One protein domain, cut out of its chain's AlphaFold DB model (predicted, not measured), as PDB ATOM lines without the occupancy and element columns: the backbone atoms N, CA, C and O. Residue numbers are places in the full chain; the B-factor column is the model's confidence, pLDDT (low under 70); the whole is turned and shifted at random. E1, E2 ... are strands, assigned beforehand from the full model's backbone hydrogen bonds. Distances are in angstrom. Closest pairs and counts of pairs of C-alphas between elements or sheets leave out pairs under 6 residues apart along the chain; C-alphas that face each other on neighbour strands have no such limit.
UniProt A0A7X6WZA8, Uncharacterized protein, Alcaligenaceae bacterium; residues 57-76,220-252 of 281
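AT A GLANCE: This is residues 57 to 76 and 220 to 252 of the 281 residues of an uncharacterized protein of Alcaligenaceae bacterium (UniProt A0A7X6WZA8). A small, strongly twisted sheet, E5 E4 E1 E6, makes one end of a rod, and a thin arm, where long E2 pairs with short E3, makes the other. The printed part has 53 residues, with six named strands, E1 to E6 along the chain, and no named helix: class all strand, both sheets antiparallel. It is extended, with radius of gyration of the C-alphas 15.4 A and spans of 55 by 19 by 15 A.

IN THESE COORDINATES: E1, residues 57 to 64, starts at C-alpha 57 (390.959, 50.702, 163.314), measures 19.5 A and bends by 61 degrees at residue 60. E2 is residues 68 to 76, 24.2 A; E3, 220 to 222, 6.3 A; E4, 227 to 233, 18.4 A; E5, 236 to 242, 19.2 A. E6, 249 to 251, 6.9 A, ends at C-alpha 251 (393.216, 44.966, 160.812).

HOW THE PARTS SIT: E1's pairing is staggered: residues 57 to 58 pair with E6 (N 57 and O 250, 3.0 A), 59 to 64 with E4 (N 63 and O 228, 2.9 A). E4 and E5 form a hairpin (N 229 and O 240, 2.9 A). E2 and E3 are antiparallel at 145 degrees (N 221 and O 69, 3.0 A); E2 and E4 are apart.

THE WHOLE: The farthest C-alphas, Cys 76 and Lys 234, are 55.6 A apart. Residues 77 to 219 are not printed; C-alphas 76 and 220 are 18.3 A apart across this cut. Of the links printed whole, none is long. pLDDT is under 70 at residues 65 to 70 and 220 to 225.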
ATOM      1  N   VAL A  57     390.741  49.474 162.531       83.75
ATOM      2  CA  VAL A  57     390.959  50.702 163.314       83.75
ATOM      3  C   VAL A  57     391.783  51.707 162.505       83.75
ATOM      4  O   VAL A  57     392.753  51.295 161.861       83.75
ATOM      5  N   PRO A  58     391.428  53.009 162.525       85.88
ATOM      6  CA  PRO A  58     392.198  54.036 161.837       85.88
ATOM      7  C   PRO A  58     393.572  54.241 162.482       85.88
ATOM      8  O   PRO A  58     393.721  54.239 163.712       85.88
ATOM      9  N   VAL A  59     394.572  54.457 161.635       85.19
ATOM     10  CA  VAL A  59     395.930  54.806 162.046       85.19
ATOM     11  C   VAL A  59     395.994  56.294 162.355       85.19
ATOM     12  O   VAL A  59     395.628  57.123 161.531       85.19
ATOM     13  N   LEU A  60     396.450  56.639 163.557       87.19
ATOM     14  CA  LEU A  60     396.563  58.029 163.997       87.19
ATOM     15  C   LEU A  60     397.875  58.651 163.526       87.19
ATOM     16  O   LEU A  60     397.891  59.787 163.064       87.19
ATOM     17  N   THR A  61     398.978  57.914 163.659       85.88
ATOM     18  CA  THR A  61     400.312  58.361 163.244       85.88
ATOM     19  C   THR A  61     401.147  57.181 162.773       85.88
ATOM     20  O   THR A  61     401.053  56.088 163.334       85.88
ATOM     21  N   VAL A  62     401.984  57.409 161.758       84.44
ATOM     22  CA  VAL A  62     403.003  56.458 161.302       84.44
ATOM     23  C   VAL A  62     404.357  57.150 161.340       84.44
ATOM     24  O   VAL A  62     404.555  58.155 160.660       84.44
ATOM     25  N   THR A  63     405.295  56.613 162.112       83.50
ATOM     26  CA  THR A  63     406.683  57.082 162.159       83.50
ATOM     27  C   THR A  63     407.613  55.981 161.671       83.50
ATOM     28  O   THR A  63     407.419  54.808 161.970       83.50
ATOM     29  N   GLN A  64     408.623  56.334 160.879       79.06
ATOM     30  CA  GLN A  64     409.645  55.378 160.460       79.06
ATOM     31  C   GLN A  64     410.783  55.401 161.482       79.06
ATOM     32  O   GLN A  64     411.471  56.413 161.610       79.06
ATOM     33  N   GLU A  65     410.978  54.304 162.211       69.50
ATOM     34  CA  GLU A  65     412.084  54.174 163.162       69.50
ATOM     35  C   GLU A  65     413.280  53.521 162.450       69.50
ATOM     36  O   GLU A  65     413.131  52.556 161.699       69.50
ATOM     37  N   ARG A  66     414.486  54.072 162.637       64.44
ATOM     38  CA  ARG A  66     415.734  53.456 162.167       64.44
ATOM     39  C   ARG A  66     416.397  52.795 163.366       64.44
ATOM     40  O   ARG A  66     416.904  53.492 164.236       64.44
ATOM     41  N   ILE A  67     416.377  51.467 163.408       63.38
ATOM     42  CA  ILE A  67     417.048  50.708 164.465       63.38
ATOM     43  C   ILE A  67     418.482  50.442 164.001       63.38
ATOM     44  O   ILE A  67     418.726  49.740 163.015       63.38
ATOM     45  N   GLU A  68     419.438  51.067 164.681       65.38
ATOM     46  CA  GLU A  68     420.864  50.875 164.431       65.38
ATOM     47  C   GLU A  68     421.396  49.839 165.420       65.38
ATOM     48  O   GLU A  68     421.457  50.088 166.624       65.38
ATOM     49  N   HIS A  69     421.780  48.663 164.921       64.94
ATOM     50  CA  HIS A  69     422.521  47.697 165.722       64.94
ATOM     51  C   HIS A  69     424.012  47.966 165.524       64.94
ATOM     52  O   HIS A  69     424.550  47.841 164.422       64.94
ATOM     53  N   THR A  70     424.669  48.390 166.602       68.25
ATOM     54  CA  THR A  70     426.124  48.537 166.637       68.25
ATOM     55  C   THR A  70     426.698  47.289 167.281       68.25
ATOM     56  O   THR A  70     426.576  47.102 168.491       68.25
ATOM     57  N   GLU A  71     427.310  46.427 166.476       73.31
ATOM     58  CA  GLU A  71     428.051  45.275 166.976       73.31
ATOM     59  C   GLU A  71     429.541  45.626 166.972       73.31
ATOM     60  O   GLU A  71     430.100  46.050 165.956       73.31
ATOM     61  N   THR A  72     430.176  45.503 168.138       74.62
ATOM     62  CA  THR A  72     431.624  45.684 168.264       74.62
ATOM     63  C   THR A  72     432.252  44.304 168.252       74.62
ATOM     64  O   THR A  72     432.134  43.563 169.226       74.62
ATOM     65  N   SER A  73     432.885  43.947 167.139       80.75
ATOM     66  CA  SER A  73     433.645  42.706 167.017       80.75
ATOM     67  C   SER A  73     435.131  43.028 167.046       80.75
ATOM     68  O   SER A  73     435.586  43.937 166.349       80.75
ATOM     69  N   GLU A  74     435.897  42.273 167.822       81.94
ATOM     70  CA  GLU A  74     437.348  42.376 167.816       81.94
ATOM     71  C   GLU A  74     437.898  41.571 166.636       81.94
ATOM     72  O   GLU A  74     437.743  40.352 166.552       81.94
ATOM     73  N   THR A  75     438.496  42.269 165.676       85.44
ATOM     74  CA  THR A  75     439.138  41.652 164.513       85.44
ATOM     75  C   THR A  75     440.639  41.808 164.662       85.44
ATOM     76  O   THR A  75     441.137  42.927 164.789       85.44
ATOM     77  N   CYS A  76     441.349  40.684 164.640       89.81
ATOM     78  CA  CYS A  76     442.799  40.654 164.723       89.81
ATOM     79  C   CYS A  76     443.404  40.510 163.329       89.81
ATOM     80  O   CYS A  76     442.966  39.678 162.532       89.81
ATOM     81  N   VAL A 220     428.251  48.811 161.962       64.25
ATOM     82  CA  VAL A 220     426.882  49.316 162.053       64.25
ATOM     83  C   VAL A 220     426.050  48.555 161.031       64.25
ATOM     84  O   VAL A 220     426.213  48.738 159.823       64.25
ATOM     85  N   THR A 221     425.178  47.670 161.504       64.62
ATOM     86  CA  THR A 221     424.177  47.024 160.652       64.62
ATOM     87  C   THR A 221     422.861  47.781 160.781       64.62
ATOM     88  O   THR A 221     422.237  47.853 161.841       64.62
ATOM     89  N   TYR A 222     422.427  48.382 159.673       57.41
ATOM     90  CA  TYR A 222     421.116  49.017 159.589       57.41
ATOM     91  C   TYR A 222     420.057  47.928 159.446       57.41
ATOM     92  O   TYR A 222     419.871  47.372 158.363       57.41
ATOM     93  N   THR A 223     419.389  47.592 160.546       60.00
ATOM     94  CA  THR A 223     418.507  46.423 160.594       60.00
ATOM     95  C   THR A 223     417.069  46.860 160.365       60.00
ATOM     96  O   THR A 223     416.331  47.067 161.315       60.00
ATOM     97  N   GLU A 224     416.699  46.997 159.086       64.00
ATOM     98  CA  GLU A 224     415.366  47.382 158.584       64.00
ATOM     99  C   GLU A 224     414.804  48.707 159.156       64.00
ATOM    100  O   GLU A 224     415.156  49.185 160.228       64.00
ATOM    101  N   LYS A 225     413.932  49.378 158.396       64.12
ATOM    102  CA  LYS A 225     413.264  50.611 158.841       64.12
ATOM    103  C   LYS A 225     411.800  50.301 159.161       64.12
ATOM    104  O   LYS A 225     410.962  50.520 158.280       64.12
ATOM    105  N   PRO A 226     411.475  49.725 160.333       77.25
ATOM    106  CA  PRO A 226     410.090  49.434 160.657       77.25
ATOM    107  C   PRO A 226     409.269  50.726 160.753       77.25
ATOM    108  O   PRO A 226     409.732  51.767 161.224       77.25
ATOM    109  N   TYR A 227     408.026  50.645 160.295       80.19
ATOM    110  CA  TYR A 227     407.026  51.683 160.484       80.19
ATOM    111  C   TYR A 227     406.319  51.429 161.811       80.19
ATOM    112  O   TYR A 227     405.673  50.396 161.987       80.19
ATOM    113  N   ARG A 228     406.426  52.361 162.751       85.69
ATOM    114  CA  ARG A 228     405.656  52.348 163.986       85.69
ATOM    115  C   ARG A 228     404.340  53.068 163.757       85.69
ATOM    116  O   ARG A 228     404.332  54.258 163.452       85.69
ATOM    117  N   ALA A 229     403.234  52.350 163.900       87.25
ATOM    118  CA  ALA A 229     401.904  52.924 163.765       87.25
ATOM    119  C   ALA A 229     401.223  53.017 165.126       87.25
ATOM    120  O   ALA A 229     401.183  52.032 165.870       87.25
ATOM    121  N   THR A 230     400.670  54.186 165.438       89.06
ATOM    122  CA  THR A 230     399.864  54.411 166.641       89.06
ATOM    123  C   THR A 230     398.389  54.372 166.266       89.06
ATOM    124  O   THR A 230     397.967  55.056 165.335       89.06
ATOM    125  N   TYR A 231     397.592  53.589 166.985       89.75
ATOM    126  CA  TYR A 231     396.152  53.441 166.764       89.75
ATOM    127  C   TYR A 231     395.408  53.400 168.104       89.75
ATOM    128  O   TYR A 231     396.018  53.237 169.164       89.75
ATOM    129  N   ARG A 232     394.083  53.580 168.079       88.88
ATOM    130  CA  ARG A 232     393.250  53.574 169.292       88.88
ATOM    131  C   ARG A 232     392.282  52.396 169.281       88.88
ATOM    132  O   ARG A 232     391.386  52.353 168.448       88.88
ATOM    133  N   TYR A 233     392.409  51.485 170.240       87.38
ATOM    134  CA  TYR A 233     391.523  50.329 170.394       87.38
ATOM    135  C   TYR A 233     390.863  50.358 171.773       87.38
ATOM    136  O   TYR A 233     391.547  50.505 172.781       87.38
ATOM    137  N   LYS A 234     389.526  50.266 171.826       87.44
ATOM    138  CA  LYS A 234     388.733  50.335 173.075       87.44
ATOM    139  C   LYS A 234     389.062  51.546 173.976       87.44
ATOM    140  O   LYS A 234     388.958  51.471 175.190       87.44
ATOM    141  N   GLY A 235     389.441  52.676 173.372       85.38
ATOM    142  CA  GLY A 235     389.806  53.904 174.092       85.38
ATOM    143  C   GLY A 235     391.282  54.005 174.493       85.38
ATOM    144  O   GLY A 235     391.727  55.098 174.835       85.38
ATOM    145  N   GLU A 236     392.064  52.934 174.364       86.88
ATOM    146  CA  GLU A 236     393.497  52.911 174.676       86.88
ATOM    147  C   GLU A 236     394.345  53.189 173.430       86.88
ATOM    148  O   GLU A 236     394.061  52.674 172.345       86.88
ATOM    149  N   LEU A 237     395.402  53.993 173.578       87.56
ATOM    150  CA  LEU A 237     396.421  54.174 172.541       87.56
ATOM    151  C   LEU A 237     397.392  52.995 172.570       87.56
ATOM    152  O   LEU A 237     397.977  52.693 173.609       87.56
ATOM    153  N   ARG A 238     397.581  52.349 171.422       87.56
ATOM    154  CA  ARG A 238     398.531  51.250 171.244       87.56
ATOM    155  C   ARG A 238     399.447  51.550 170.066       87.56
ATOM    156  O   ARG A 238     399.043  52.214 169.112       87.56
ATOM    157  N   SER A 239     400.683  51.069 170.143       87.00
ATOM    158  CA  SER A 239     401.663  51.175 169.061       87.00
ATOM    159  C   SER A 239     402.100  49.791 168.616       87.00
ATOM    160  O   SER A 239     402.343  48.949 169.478       87.00
ATOM    161  N   ALA A 240     402.252  49.588 167.312       86.56
ATOM    162  CA  ALA A 240     402.783  48.351 166.748       86.56
ATOM    163  C   ALA A 240     403.800  48.632 165.636       86.56
ATOM    164  O   ALA A 240     403.763  49.695 165.010       86.56
ATOM    165  N   LEU A 241     404.703  47.675 165.407       85.69
ATOM    166  CA  LEU A 241     405.776  47.769 164.415       85.69
ATOM    167  C   LEU A 241     405.444  46.945 163.163       85.69
ATOM    168  O   LEU A 241     405.173  45.742 163.229       85.69
ATOM    169  N   PHE A 242     405.521  47.589 162.003       83.06
ATOM    170  CA  PHE A 242     405.232  47.010 160.693       83.06
ATOM    171  C   PHE A 242     406.476  47.019 159.801       83.06
ATOM    172  O   PHE A 242     407.275  47.953 159.838       83.06
ATOM    173  N   ARG A 243     406.637  45.990 158.958       79.38
ATOM    174  CA  ARG A 243     407.727  45.939 157.958       79.38
ATOM    175  C   ARG A 243     407.510  46.903 156.787       79.38
ATOM    176  O   ARG A 243     408.476  47.392 156.216       79.38
ATOM    177  N   TYR A 244     406.253  47.172 156.447       81.56
ATOM    178  CA  TYR A 244     405.839  48.047 155.348       81.56
ATOM    179  C   TYR A 244     404.855  49.101 155.859       81.56
ATOM    180  O   TYR A 244     404.325  48.967 156.962       81.56
ATOM    181  N   TYR A 245     404.611  50.145 155.064       84.00
ATOM    182  CA  TYR A 245     403.644  51.184 155.407       84.00
ATOM    183  C   TYR A 245     402.241  50.565 155.585       84.00
ATOM    184  O   TYR A 245     401.742  49.948 154.642       84.00
ATOM    185  N   PRO A 246     401.609  50.691 156.767       83.00
ATOM    186  CA  PRO A 246     400.373  49.969 157.083       83.00
ATOM    187  C   PRO A 246     399.111  50.577 156.450       83.00
ATOM    188  O   PRO A 246     398.052  49.962 156.529       83.00
ATOM    189  N   GLY A 247     399.208  51.754 155.821       86.06
ATOM    190  CA  GLY A 247     398.055  52.488 155.292       86.06
ATOM    191  C   GLY A 247     397.260  53.222 156.375       86.06
ATOM    192  O   GLY A 247     397.707  53.353 157.514       86.06
ATOM    193  N   ASP A 248     396.065  53.688 156.012       86.44
ATOM    194  CA  ASP A 248     395.203  54.496 156.890       86.44
ATOM    195  C   ASP A 248     394.395  53.657 157.895       86.44
ATOM    196  O   ASP A 248     393.860  54.191 158.866       86.44
ATOM    197  N   HIS A 249     394.296  52.340 157.679       86.81
ATOM    198  CA  HIS A 249     393.517  51.423 158.515       86.81
ATOM    199  C   HIS A 249     394.265  50.110 158.739       86.81
ATOM    200  O   HIS A 249     394.783  49.513 157.797       86.81
ATOM    201  N   ILE A 250     394.254  49.622 159.978       87.06
ATOM    202  CA  ILE A 250     394.900  48.366 160.371       87.06
ATOM    203  C   ILE A 250     393.834  47.353 160.785       87.06
ATOM    204  O   ILE A 250     392.890  47.688 161.502       87.06
ATOM    205  N   GLN A 251     394.017  46.102 160.359       88.00
ATOM    206  CA  GLN A 251     393.216  44.966 160.812       88.00
ATOM    207  C   GLN A 251     393.737  44.442 162.147       88.00
ATOM    208  O   GLN A 251     394.911  44.075 162.250       88.00
ATOM    209  N   LEU A 252     392.863  44.398 163.148       87.19
ATOM    210  CA  LEU A 252     393.165  43.896 164.481       87.19
ATOM    211  C   LEU A 252     392.530  42.517 164.706       87.19
ATOM    212  O   LEU A 252     391.471  42.210 164.163       87.19
TER     213      LEU A 252